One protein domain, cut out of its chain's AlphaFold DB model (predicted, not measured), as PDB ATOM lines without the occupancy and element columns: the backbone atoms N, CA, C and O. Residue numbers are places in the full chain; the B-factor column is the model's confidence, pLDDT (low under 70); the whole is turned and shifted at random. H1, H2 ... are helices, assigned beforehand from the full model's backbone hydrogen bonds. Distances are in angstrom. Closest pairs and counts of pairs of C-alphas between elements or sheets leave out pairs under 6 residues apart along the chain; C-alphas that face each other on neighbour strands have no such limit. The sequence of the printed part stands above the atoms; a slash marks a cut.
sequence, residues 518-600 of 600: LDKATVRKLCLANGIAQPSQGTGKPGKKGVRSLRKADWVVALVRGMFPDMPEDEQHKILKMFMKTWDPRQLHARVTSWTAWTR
ATOM      1  N   LEU A 518     189.563 167.778 124.576       90.69
ATOM      2  CA  LEU A 518     189.514 168.430 125.888       90.69
ATOM      3  C   LEU A 518     188.361 167.870 126.717       90.69
ATOM      4  O   LEU A 518     187.279 167.623 126.180       90.69
ATOM      5  N   ASP A 519     188.538 167.677 128.022       91.00
ATOM      6  CA  ASP A 519     187.429 167.287 128.896       91.00
ATOM      7  C   ASP A 519     186.478 168.468 129.189       91.00
ATOM      8  O   ASP A 519     186.744 169.626 128.866       91.00
ATOM      9  N   LYS A 520     185.319 168.185 129.794       93.75
ATOM     10  CA  LYS A 520     184.315 169.224 130.088       93.75
ATOM     11  C   LYS A 520     184.849 170.303 131.041       93.75
ATOM     12  O   LYS A 520     184.433 171.454 130.933       93.75
ATOM     13  N   ALA A 521     185.711 169.937 131.990       94.12
ATOM     14  CA  ALA A 521     186.259 170.877 132.962       94.12
ATOM     15  C   ALA A 521     187.219 171.863 132.282       94.12
ATOM     16  O   ALA A 521     187.121 173.066 132.498       94.12
ATOM     17  N   THR A 522     188.067 171.354 131.394       94.25
ATOM     18  CA  THR A 522     189.023 172.115 130.588       94.25
ATOM     19  C   THR A 522     188.309 173.082 129.654       94.25
ATOM     20  O   THR A 522     188.635 174.262 129.652       94.25
ATOM     21  N   VAL A 523     187.266 172.632 128.942       96.38
ATOM     22  CA  VAL A 523     186.453 173.512 128.078       96.38
ATOM     23  C   VAL A 523     185.838 174.663 128.884       96.38
ATOM     24  O   VAL A 523     185.882 175.806 128.446       96.38
ATOM     25  N   ARG A 524     185.316 174.397 130.090       96.75
ATOM     26  CA  ARG A 524     184.766 175.447 130.968       96.75
ATOM     27  C   ARG A 524     185.815 176.464 131.397       96.75
ATOM     28  O   ARG A 524     185.558 177.660 131.320       96.75
ATOM     29  N   LYS A 525     186.982 175.988 131.846       96.00
ATOM     30  CA  LYS A 525     188.093 176.866 132.227       96.00
ATOM     31  C   LYS A 525     188.561 177.707 131.040       96.00
ATOM     32  O   LYS A 525     188.870 178.875 131.218       96.00
ATOM     33  N   LEU A 526     188.549 177.132 129.837       96.56
ATOM     34  CA  LEU A 526     188.909 177.827 128.608       96.56
ATOM     35  C   LEU A 526     187.889 178.909 128.225       96.56
ATOM     36  O   LEU A 526     188.299 180.011 127.880       96.56
ATOM     37  N   CYS A 527     186.582 178.638 128.346       97.50
ATOM     38  CA  CYS A 527     185.550 179.667 128.178       97.50
ATOM     39  C   CYS A 527     185.751 180.818 129.172       97.50
ATOM     40  O   CYS A 527     185.787 181.974 128.764       97.50
ATOM     41  N   LEU A 528     185.943 180.493 130.457       96.81
ATOM     42  CA  LEU A 528     186.147 181.485 131.515       96.81
ATOM     43  C   LEU A 528     187.393 182.347 131.261       96.81
ATOM     44  O   LEU A 528     187.305 183.569 131.318       96.81
ATOM     45  N   ALA A 529     188.525 181.722 130.926       96.19
ATOM     46  CA  ALA A 529     189.790 182.410 130.660       96.19
ATOM     47  C   ALA A 529     189.729 183.370 129.460       96.19
ATOM     48  O   ALA A 529     190.565 184.259 129.351       96.19
ATOM     49  N   ASN A 530     188.754 183.191 128.565       97.19
ATOM     50  CA  ASN A 530     188.577 184.004 127.363       97.19
ATOM     51  C   ASN A 530     187.311 184.876 127.415       97.19
ATOM     52  O   ASN A 530     186.885 185.386 126.384       97.19
ATOM     53  N   GLY A 531     186.676 185.023 128.587       97.25
ATOM     54  CA  GLY A 531     185.474 185.851 128.745       97.25
ATOM     55  C   GLY A 531     184.256 185.362 127.948       97.25
ATOM     56  O   GLY A 531     183.333 186.133 127.695       97.25
ATOM     57  N   ILE A 532     184.233 184.091 127.539       97.75
ATOM     58  CA  ILE A 532     183.145 183.515 126.744       97.75
ATOM     59  C   ILE A 532     181.984 183.173 127.677       97.75
ATOM     60  O   ILE A 532     182.133 182.384 128.616       97.75
ATOM     61  N   ALA A 533     180.817 183.751 127.393       97.06
ATOM     62  CA  ALA A 533     179.617 183.572 128.197       97.06
ATOM     63  C   ALA A 533     179.224 182.090 128.339       97.06
ATOM     64  O   ALA A 533     179.280 181.299 127.393       97.06
ATOM     65  N   GLN A 534     178.783 181.719 129.542       96.50
ATOM     66  CA  GLN A 534     178.244 180.389 129.808       96.50
ATOM     67  C   GLN A 534     176.994 180.137 128.941       96.50
ATOM     68  O   GLN A 534     176.136 181.019 128.857       96.50
ATOM     69  N   PRO A 535     176.825 178.935 128.348       96.62
ATOM     70  CA  PRO A 535     175.619 178.637 127.585       96.62
ATOM     71  C   PRO A 535     174.364 178.768 128.460       96.62
ATOM     72  O   PRO A 535     174.293 178.185 129.546       96.62
ATOM     73  N   SER A 536     173.371 179.515 127.974       93.25
ATOM     74  CA  SER A 536     172.114 179.785 128.686       93.25
ATOM     75  C   SER A 536     171.127 178.616 128.632       93.25
ATOM     76  O   SER A 536     170.339 178.425 129.557       93.25
ATOM     77  N   GLN A 537     171.184 177.797 127.576       93.25
ATOM     78  CA  GLN A 537     170.303 176.647 127.367       93.25
ATOM     79  C   GLN A 537     171.105 175.347 127.281       93.25
ATOM     80  O   GLN A 537     172.041 175.224 126.494       93.25
ATOM     81  N   GLY A 538     170.730 174.357 128.096       92.00
ATOM     82  CA  GLY A 538     171.316 173.019 128.047       92.00
ATOM     83  C   GLY A 538     170.574 172.077 127.106       92.00
ATOM     84  O   GLY A 538     169.346 172.082 127.040       92.00
ATOM     85  N   THR A 539     171.306 171.188 126.436       93.62
ATOM     86  CA  THR A 539     170.719 170.097 125.629       93.62
ATOM     87  C   THR A 539     170.544 168.797 126.425       93.62
ATOM     88  O   THR A 539     170.134 167.764 125.889       93.62
ATOM     89  N   GLY A 540     170.865 168.812 127.723       91.62
ATOM     90  CA  GLY A 540     170.731 167.671 128.622       91.62
ATOM     91  C   GLY A 540     169.301 167.277 128.968       91.62
ATOM     92  O   GLY A 540     168.329 167.900 128.547       91.62
ATOM     93  N   LYS A 541     169.177 166.211 129.774       91.12
ATOM     94  CA  LYS A 541     167.873 165.805 130.314       91.12
ATOM     95  C   LYS A 541     167.311 166.965 131.156       91.12
ATOM     96  O   LYS A 541     168.101 167.576 131.894       91.12
ATOM     97  N   PRO A 542     166.008 167.277 131.044       92.06
ATOM     98  CA  PRO A 542     165.366 168.248 131.921       92.06
ATOM     99  C   PRO A 542     165.471 167.759 133.370       92.06
ATOM    100  O   PRO A 542     165.209 166.593 133.664       92.06
ATOM    101  N   GLY A 543     165.935 168.631 134.263       90.81
ATOM    102  CA  GLY A 543     165.944 168.371 135.699       90.81
ATOM    103  C   GLY A 543     164.555 168.546 136.318       90.81
ATOM    104  O   GLY A 543     163.605 168.937 135.646       90.81
ATOM    105  N   LYS A 544     164.449 168.335 137.638       91.38
ATOM    106  CA  LYS A 544     163.182 168.464 138.392       91.38
ATOM    107  C   LYS A 544     162.504 169.837 138.252       91.38
ATOM    108  O   LYS A 544     161.298 169.932 138.402       91.38
ATOM    109  N   LYS A 545     163.275 170.892 137.957       92.50
ATOM    110  CA  LYS A 545     162.786 172.267 137.749       92.50
ATOM    111  C   LYS A 545     162.576 172.625 136.265       92.50
ATOM    112  O   LYS A 545     162.580 173.799 135.923       92.50
ATOM    113  N   GLY A 546     162.539 171.646 135.358       92.50
ATOM    114  CA  GLY A 546     162.456 171.875 133.906       92.50
ATOM    115  C   GLY A 546     163.757 172.368 133.249       92.50
ATOM    116  O   GLY A 546     163.933 172.201 132.044       92.50
ATOM    117  N   VAL A 547     164.715 172.894 134.023       92.69
ATOM    118  CA  VAL A 547     166.027 173.333 133.518       92.69
ATOM    119  C   VAL A 547     166.831 172.135 133.012       92.69
ATOM    120  O   VAL A 547     167.109 171.188 133.756       92.69
ATOM    121  N   ARG A 548     167.221 172.170 131.737       94.56
ATOM    122  CA  ARG A 548     168.062 171.139 131.122       94.56
ATOM    123  C   ARG A 548     169.511 171.265 131.580       94.56
ATOM    124  O   ARG A 548     170.073 172.354 131.647       94.56
ATOM    125  N   SER A 549     170.135 170.129 131.880       94.12
ATOM    126  CA  SER A 549     171.548 170.087 132.277       94.12
ATOM    127  C   SER A 549     172.486 170.468 131.121       94.12
ATOM    128  O   SER A 549     172.316 170.002 129.997       94.12
ATOM    129  N   LEU A 550     173.515 171.274 131.401       95.69
ATOM    130  CA  LEU A 550     174.541 171.629 130.413       95.69
ATOM    131  C   LEU A 550     175.460 170.435 130.123       95.69
ATOM    132  O   LEU A 550     176.166 169.947 131.020       95.69
ATOM    133  N   ARG A 551     175.496 169.980 128.870       93.75
ATOM    134  CA  ARG A 551     176.388 168.930 128.353       93.75
ATOM    135  C   ARG A 551     177.715 169.518 127.873       93.75
ATOM    136  O   ARG A 551     177.844 170.721 127.719       93.75
ATOM    137  N   LYS A 552     178.724 168.667 127.640       93.06
ATOM    138  CA  LYS A 552     180.008 169.099 127.049       93.06
ATOM    139  C   LYS A 552     179.788 169.804 125.703       93.06
ATOM    140  O   LYS A 552     180.394 170.840 125.483       93.06
ATOM    141  N   ALA A 553     178.902 169.266 124.861       93.94
ATOM    142  CA  ALA A 553     178.572 169.837 123.555       93.94
ATOM    143  C   ALA A 553     178.118 171.305 123.651       93.94
ATOM    144  O   ALA A 553     178.636 172.127 122.910       93.94
ATOM    145  N   ASP A 554     177.261 171.647 124.620       95.94
ATOM    146  CA  ASP A 554     176.779 173.025 124.823       95.94
ATOM    147  C   ASP A 554     177.943 173.997 125.081       95.94
ATOM    148  O   ASP A 554     178.011 175.075 124.496       95.94
ATOM    149  N   TRP A 555     178.900 173.584 125.918       96.88
ATOM    150  CA  TRP A 555     180.105 174.366 126.204       96.88
ATOM    151  C   TRP A 555     181.040 174.469 124.998       96.88
ATOM    152  O   TRP A 555     181.617 175.523 124.777       96.88
ATOM    153  N   VAL A 556     181.184 173.399 124.211       95.81
ATOM    154  CA  VAL A 556     182.015 173.412 122.997       95.81
ATOM    155  C   VAL A 556     181.409 174.332 121.931       95.81
ATOM    156  O   VAL A 556     182.148 175.070 121.294       95.81
ATOM    157  N   VAL A 557     180.081 174.350 121.772       96.31
ATOM    158  CA  VAL A 557     179.398 175.283 120.858       96.31
ATOM    159  C   VAL A 557     179.638 176.732 121.274       96.31
ATOM    160  O   VAL A 557     180.015 177.543 120.432       96.31
ATOM    161  N   ALA A 558     179.473 177.052 122.562       97.50
ATOM    162  CA  ALA A 558     179.773 178.392 123.067       97.50
ATOM    163  C   ALA A 558     181.253 178.759 122.879       97.50
ATOM    164  O   ALA A 558     181.553 179.864 122.443       97.50
ATOM    165  N   LEU A 559     182.167 177.821 123.145       97.31
ATOM    166  CA  LEU A 559     183.603 178.007 122.949       97.31
ATOM    167  C   LEU A 559     183.948 178.324 121.488       97.31
ATOM    168  O   LEU A 559     184.639 179.303 121.240       97.31
ATOM    169  N   VAL A 560     183.461 177.527 120.528       97.12
ATOM    170  CA  VAL A 560     183.747 177.733 119.098       97.12
ATOM    171  C   VAL A 560     183.175 179.066 118.620       97.12
ATOM    172  O   VAL A 560     183.907 179.856 118.037       97.12
ATOM    173  N   ARG A 561     181.915 179.375 118.943       97.00
ATOM    174  CA  ARG A 561     181.302 180.659 118.561       97.00
ATOM    175  C   ARG A 561     182.008 181.860 119.188       97.00
ATOM    176  O   ARG A 561     182.165 182.880 118.536       97.00
ATOM    177  N   GLY A 562     182.441 181.735 120.445       97.31
ATOM    178  CA  GLY A 562     183.145 182.802 121.154       97.31
ATOM    179  C   GLY A 562     184.583 183.017 120.674       97.31
ATOM    180  O   GLY A 562     185.045 184.150 120.649       97.31
ATOM    181  N   MET A 563     185.292 181.954 120.279       97.06
ATOM    182  CA  MET A 563     186.674 182.047 119.779       97.06
ATOM    183  C   MET A 563     186.770 182.398 118.289       97.06
ATOM    184  O   MET A 563     187.817 182.868 117.843       97.06
ATOM    185  N   PHE A 564     185.707 182.143 117.522       97.00
ATOM    186  CA  PHE A 564     185.663 182.330 116.072       97.00
ATOM    187  C   PHE A 564     184.369 183.042 115.628       97.00
ATOM    188  O   PHE A 564     183.617 182.478 114.834       97.00
ATOM    189  N   PRO A 565     184.078 184.260 116.126       97.00
ATOM    190  CA  PRO A 565     182.821 184.952 115.826       97.00
ATOM    191  C   PRO A 565     182.644 185.261 114.332       97.00
ATOM    192  O   PRO A 565     181.527 185.189 113.830       97.00
ATOM    193  N   ASP A 566     183.743 185.530 113.623       96.81
ATOM    194  CA  ASP A 566     183.741 185.919 112.204       96.81
ATOM    195  C   ASP A 566     183.886 184.725 111.241       96.81
ATOM    196  O   ASP A 566     183.923 184.895 110.024       96.81
ATOM    197  N   MET A 567     184.013 183.504 111.769       96.69
ATOM    198  CA  MET A 567     184.188 182.302 110.954       96.69
ATOM    199  C   MET A 567     182.842 181.837 110.377       96.69
ATOM    200  O   MET A 567     181.876 181.754 111.141       96.69
ATOM    201  N   PRO A 568     182.771 181.453 109.088       97.25
ATOM    202  CA  PRO A 568     181.565 180.886 108.483       97.25
ATOM    203  C   PRO A 568     180.974 179.708 109.278       97.25
ATOM    204  O   PRO A 568     181.704 178.890 109.851       97.25
ATOM    205  N   GLU A 569     179.640 179.604 109.331       95.81
ATOM    206  CA  GLU A 569     178.951 178.589 110.148       95.81
ATOM    207  C   GLU A 569     179.304 177.146 109.751       95.81
ATOM    208  O   GLU A 569     179.345 176.259 110.606       95.81
ATOM    209  N   ASP A 570     179.586 176.898 108.474       96.00
ATOM    210  CA  ASP A 570     180.011 175.603 107.942       96.00
ATOM    211  C   ASP A 570     181.408 175.201 108.441       96.00
ATOM    212  O   ASP A 570     181.616 174.048 108.847       96.00
ATOM    213  N   GLU A 571     182.351 176.146 108.514       94.75
ATOM    214  CA  GLU A 571     183.673 175.906 109.098       94.75
ATOM    215  C   GLU A 571     183.579 175.709 110.620       94.75
ATOM    216  O   GLU A 571     184.150 174.750 111.159       94.75
ATOM    217  N   GLN A 572     182.763 176.511 111.316       95.75
ATOM    218  CA  GLN A 572     182.466 176.279 112.734       95.75
ATOM    219  C   GLN A 572     181.867 174.880 112.948       95.75
ATOM    220  O   GLN A 572     182.282 174.146 113.850       95.75
ATOM    221  N   HIS A 573     180.933 174.458 112.091       94.19
ATOM    222  CA  HIS A 573     180.331 173.128 112.146       94.19
ATOM    223  C   HIS A 573     181.366 172.018 111.915       94.19
ATOM    224  O   HIS A 573     181.321 170.980 112.586       94.19
ATOM    225  N   LYS A 574     182.346 172.230 111.029       93.44
ATOM    226  CA  LYS A 574     183.475 171.308 110.827       93.44
ATOM    227  C   LYS A 574     184.313 171.163 112.101       93.44
ATOM    228  O   LYS A 574     184.597 170.030 112.496       93.44
ATOM    229  N   ILE A 575     184.638 172.265 112.783       93.88
ATOM    230  CA  ILE A 575     185.360 172.249 114.071       93.88
ATOM    231  C   ILE A 575     184.555 171.497 115.137       93.88
ATOM    232  O   ILE A 575     185.079 170.594 115.798       93.88
ATOM    233  N   LEU A 576     183.257 171.792 115.255       92.56
ATOM    234  CA  LEU A 576     182.355 171.096 116.177       92.56
ATOM    235  C   LEU A 576     182.316 169.593 115.893       92.56
ATOM    236  O   LEU A 576     182.441 168.780 116.812       92.56
ATOM    237  N   LYS A 577     182.223 169.206 114.619       90.31
ATOM    238  CA  LYS A 577     182.242 167.805 114.196       90.31
ATOM    239  C   LYS A 577     183.563 167.129 114.554       90.31
ATOM    240  O   LYS A 577     183.527 165.972 114.955       90.31
ATOM    241  N   MET A 578     184.710 167.807 114.471       88.62
ATOM    242  CA  MET A 578     186.001 167.250 114.906       88.62
ATOM    243  C   MET A 578     186.054 167.037 116.429       88.62
ATOM    244  O   MET A 578     186.410 165.944 116.880       88.62
ATOM    245  N   PHE A 579     185.599 168.014 117.220       83.00
ATOM    246  CA  PHE A 579     185.483 167.897 118.685       83.00
ATOM    247  C   PHE A 579     184.501 166.817 119.148       83.00
ATOM    248  O   PHE A 579     184.663 166.236 120.225       83.00
ATOM    249  N   MET A 580     183.446 166.580 118.367       80.44
ATOM    250  CA  MET A 580     182.416 165.591 118.682       80.44
ATOM    251  C   MET A 580     182.739 164.200 118.130       80.44
ATOM    252  O   MET A 580     182.435 163.214 118.791       80.44
ATOM    253  N   LYS A 581     183.409 164.080 116.974       70.44
ATOM    254  CA  LYS A 581     183.898 162.790 116.450       70.44
ATOM    255  C   LYS A 581     184.972 162.190 117.347       70.44
ATOM    256  O   LYS A 581     184.951 160.993 117.605       70.44
ATOM    257  N   THR A 582     185.861 163.020 117.893       56.12
ATOM    258  CA  THR A 582     186.806 162.586 118.937       56.12
ATOM    259  C   THR A 582     186.106 162.168 120.236       56.12
ATOM    260  O   THR A 582     186.730 161.548 121.095       56.12
ATOM    261  N   TRP A 583     184.813 162.475 120.396       45.97
ATOM    262  CA  TRP A 583     184.013 162.081 121.550       45.97
ATOM    263  C   TRP A 583     183.253 160.764 121.360       45.97
ATOM    264  O   TRP A 583     182.779 160.248 122.368       45.97
ATOM    265  N   ASP A 584     183.170 160.181 120.153       49.47
ATOM    266  CA  ASP A 584     182.563 158.855 119.991       49.47
ATOM    267  C   ASP A 584     183.511 157.776 120.549       49.47
ATOM    268  O   ASP A 584     184.522 157.442 119.914       49.47
ATOM    269  N   PRO A 585     183.203 157.181 121.721       45.00
ATOM    270  CA  PRO A 585     184.052 156.158 122.316       45.00
ATOM    271  C   PRO A 585     184.183 154.933 121.399       45.00
ATOM    272  O   PRO A 585     185.166 154.198 121.498       45.00
ATOM    273  N   ARG A 586     183.217 154.721 120.490       40.19
ATOM    274  CA  ARG A 586     183.190 153.617 119.526       40.19
ATOM    275  C   ARG A 586     184.076 153.878 118.311       40.19
ATOM    276  O   ARG A 586     184.695 152.937 117.838       40.19
ATOM    277  N   GLN A 587     184.214 155.119 117.833       37.25
ATOM    278  CA  GLN A 587     185.162 155.443 116.752       37.25
ATOM    279  C   GLN A 587     186.606 155.525 117.243       37.25
ATOM    280  O   GLN A 587     187.514 155.130 116.515       37.25
ATOM    281  N   LEU A 588     186.831 155.966 118.487       38.25
ATOM    282  CA  LEU A 588     188.131 155.802 119.140       38.25
ATOM    283  C   LEU A 588     188.480 154.309 119.250       38.25
ATOM    284  O   LEU A 588     189.604 153.913 118.957       38.25
ATOM    285  N   HIS A 589     187.492 153.474 119.594       34.09
ATOM    286  CA  HIS A 589     187.635 152.023 119.569       34.09
ATOM    287  C   HIS A 589     187.911 151.509 118.149       34.09
ATOM    288  O   HIS A 589     188.862 150.758 118.005       34.09
ATOM    289  N   ALA A 590     187.192 151.951 117.109       33.56
ATOM    290  CA  ALA A 590     187.348 151.510 115.714       33.56
ATOM    291  C   ALA A 590     188.678 151.932 115.065       33.56
ATOM    292  O   ALA A 590     189.316 151.106 114.429       33.56
ATOM    293  N   ARG A 591     189.143 153.173 115.270       35.00
ATOM    294  CA  ARG A 591     190.432 153.673 114.742       35.00
ATOM    295  C   ARG A 591     191.641 153.021 115.405       35.00
ATOM    296  O   ARG A 591     192.667 152.828 114.768       35.00
ATOM    297  N   VAL A 592     191.523 152.684 116.689       34.59
ATOM    298  CA  VAL A 592     192.555 151.929 117.410       34.59
ATOM    299  C   VAL A 592     192.447 150.439 117.076       34.59
ATOM    300  O   VAL A 592     193.471 149.781 116.934       34.59
ATOM    301  N   THR A 593     191.234 149.897 116.891       30.73
ATOM    302  CA  THR A 593     191.054 148.475 116.563       30.73
ATOM    303  C   THR A 593     191.366 148.110 115.119       30.73
ATOM    304  O   THR A 593     191.870 147.007 114.913       30.73
ATOM    305  N   SER A 594     191.157 149.004 114.147       31.55
ATOM    306  CA  SER A 594     191.656 148.820 112.780       31.55
ATOM    307  C   SER A 594     193.181 148.729 112.791       31.55
ATOM    308  O   SER A 594     193.726 147.774 112.268       31.55
ATOM    309  N   TRP A 595     193.870 149.586 113.549       30.25
ATOM    310  CA  TRP A 595     195.319 149.487 113.774       30.25
ATOM    311  C   TRP A 595     195.755 148.191 114.503       30.25
ATOM    312  O   TRP A 595     196.799 147.615 114.199       30.25
ATOM    313  N   THR A 596     194.950 147.680 115.449       31.56
ATOM    314  CA  THR A 596     195.253 146.430 116.189       31.56
ATOM    315  C   THR A 596     194.984 145.140 115.410       31.56
ATOM    316  O   THR A 596     195.529 144.098 115.764       31.56
ATOM    317  N   ALA A 597     194.113 145.176 114.396       30.73
ATOM    318  CA  ALA A 597     193.827 144.009 113.559       30.73
ATOM    319  C   ALA A 597     194.986 143.695 112.597       30.73
ATOM    320  O   ALA A 597     195.091 142.567 112.132       30.73
ATOM    321  N   TRP A 598     195.848 144.686 112.359       31.89
ATOM    322  CA  TRP A 598     196.968 144.648 111.422       31.89
ATOM    323  C   TRP A 598     198.315 144.252 112.051       31.89
ATOM    324  O   TRP A 598     199.184 143.737 111.362       31.89
ATOM    325  N   THR A 599     198.503 144.474 113.357       29.27
ATOM    326  CA  THR A 599     199.783 144.251 114.070       29.27
ATOM    327  C   THR A 599     199.840 142.934 114.865       29.27
ATOM    328  O   THR A 599     200.803 142.685 115.589       29.27
ATOM    329  N   ARG A 600     198.819 142.079 114.729       28.70
ATOM    330  CA  ARG A 600     198.748 140.699 115.243       28.70
ATOM    331  C   ARG A 600     198.447 139.741 114.111       28.70
ATOM    332  O   ARG A 600     198.827 138.558 114.220       28.70
TER     333      ARG A 600
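Overview. This is residues 518 to 600 of the 600 residues of the protein "Hypothetical protein" of Symbiodinium sp. CCMP2592 (UniProt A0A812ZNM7). Three helices stand side by side in a short row, H2 between H1 and H3, while H4, beyond the end of H3, sticks out as an arm with residues 584 to 600. A long loop, residues 530 to 551, joins H1 to H2. The printed part has 83 residues, with four named helices in the order H1, H2, H3, H4 and no named strand: the class is all helix. The whole is loose, with a radius of gyration of the C-alphas of 16.0 A and spans of 50 by 37 by 23 A.

Along the chain. H1 holds residues 520 to 529 and begins at C-alpha 520, (184.315, 169.224, 130.088). H2 holds residues 552 to 563, 16.3 A long from first to last C-alpha. H3 holds residues 569 to 581, 17.7 A long. H4, residues 585 to 598, is 20.4 A long and ends at C-alpha 598, (196.968, 144.648, 111.422).

Arrangement. H1 and H2 touch, at a shallow tilt of 27 degrees, the same way; their closest C-alphas, of Lys 520 and Lys 552, are 5.3 A apart. H2 and H3 touch as a helical hairpin, opposite ways at a tilt of 38 degrees, only just steep; the closest C-alphas, of Val 560 and Gln 572, are 6.7 A apart. H3 and H4 are close but not clearly touching, with the closest C-alphas, of Lys 581 and Gln 587, 7.5 A apart, at a steep tilt of 66 degrees. H1 and H3 are apart, and H4 is apart from H1 and H2. In H1, H2 and H3 every O i to N i+4 pair is within hydrogen-bond range; in H4 8 of 10 are.

Size, cuts and confidence. The two C-alphas farthest apart, of Lys 545 and Arg 600, are 52.9 A apart. Without the residues that stand free, the body spans 37 by 25 by 20 A. The printed part has no cut; the link from H1 to H2 is long, and those from H2 to H3 and H3 to H4 are tight. The mean pLDDT of the printed part is 80.9, and residues 582 to 600 are under 70.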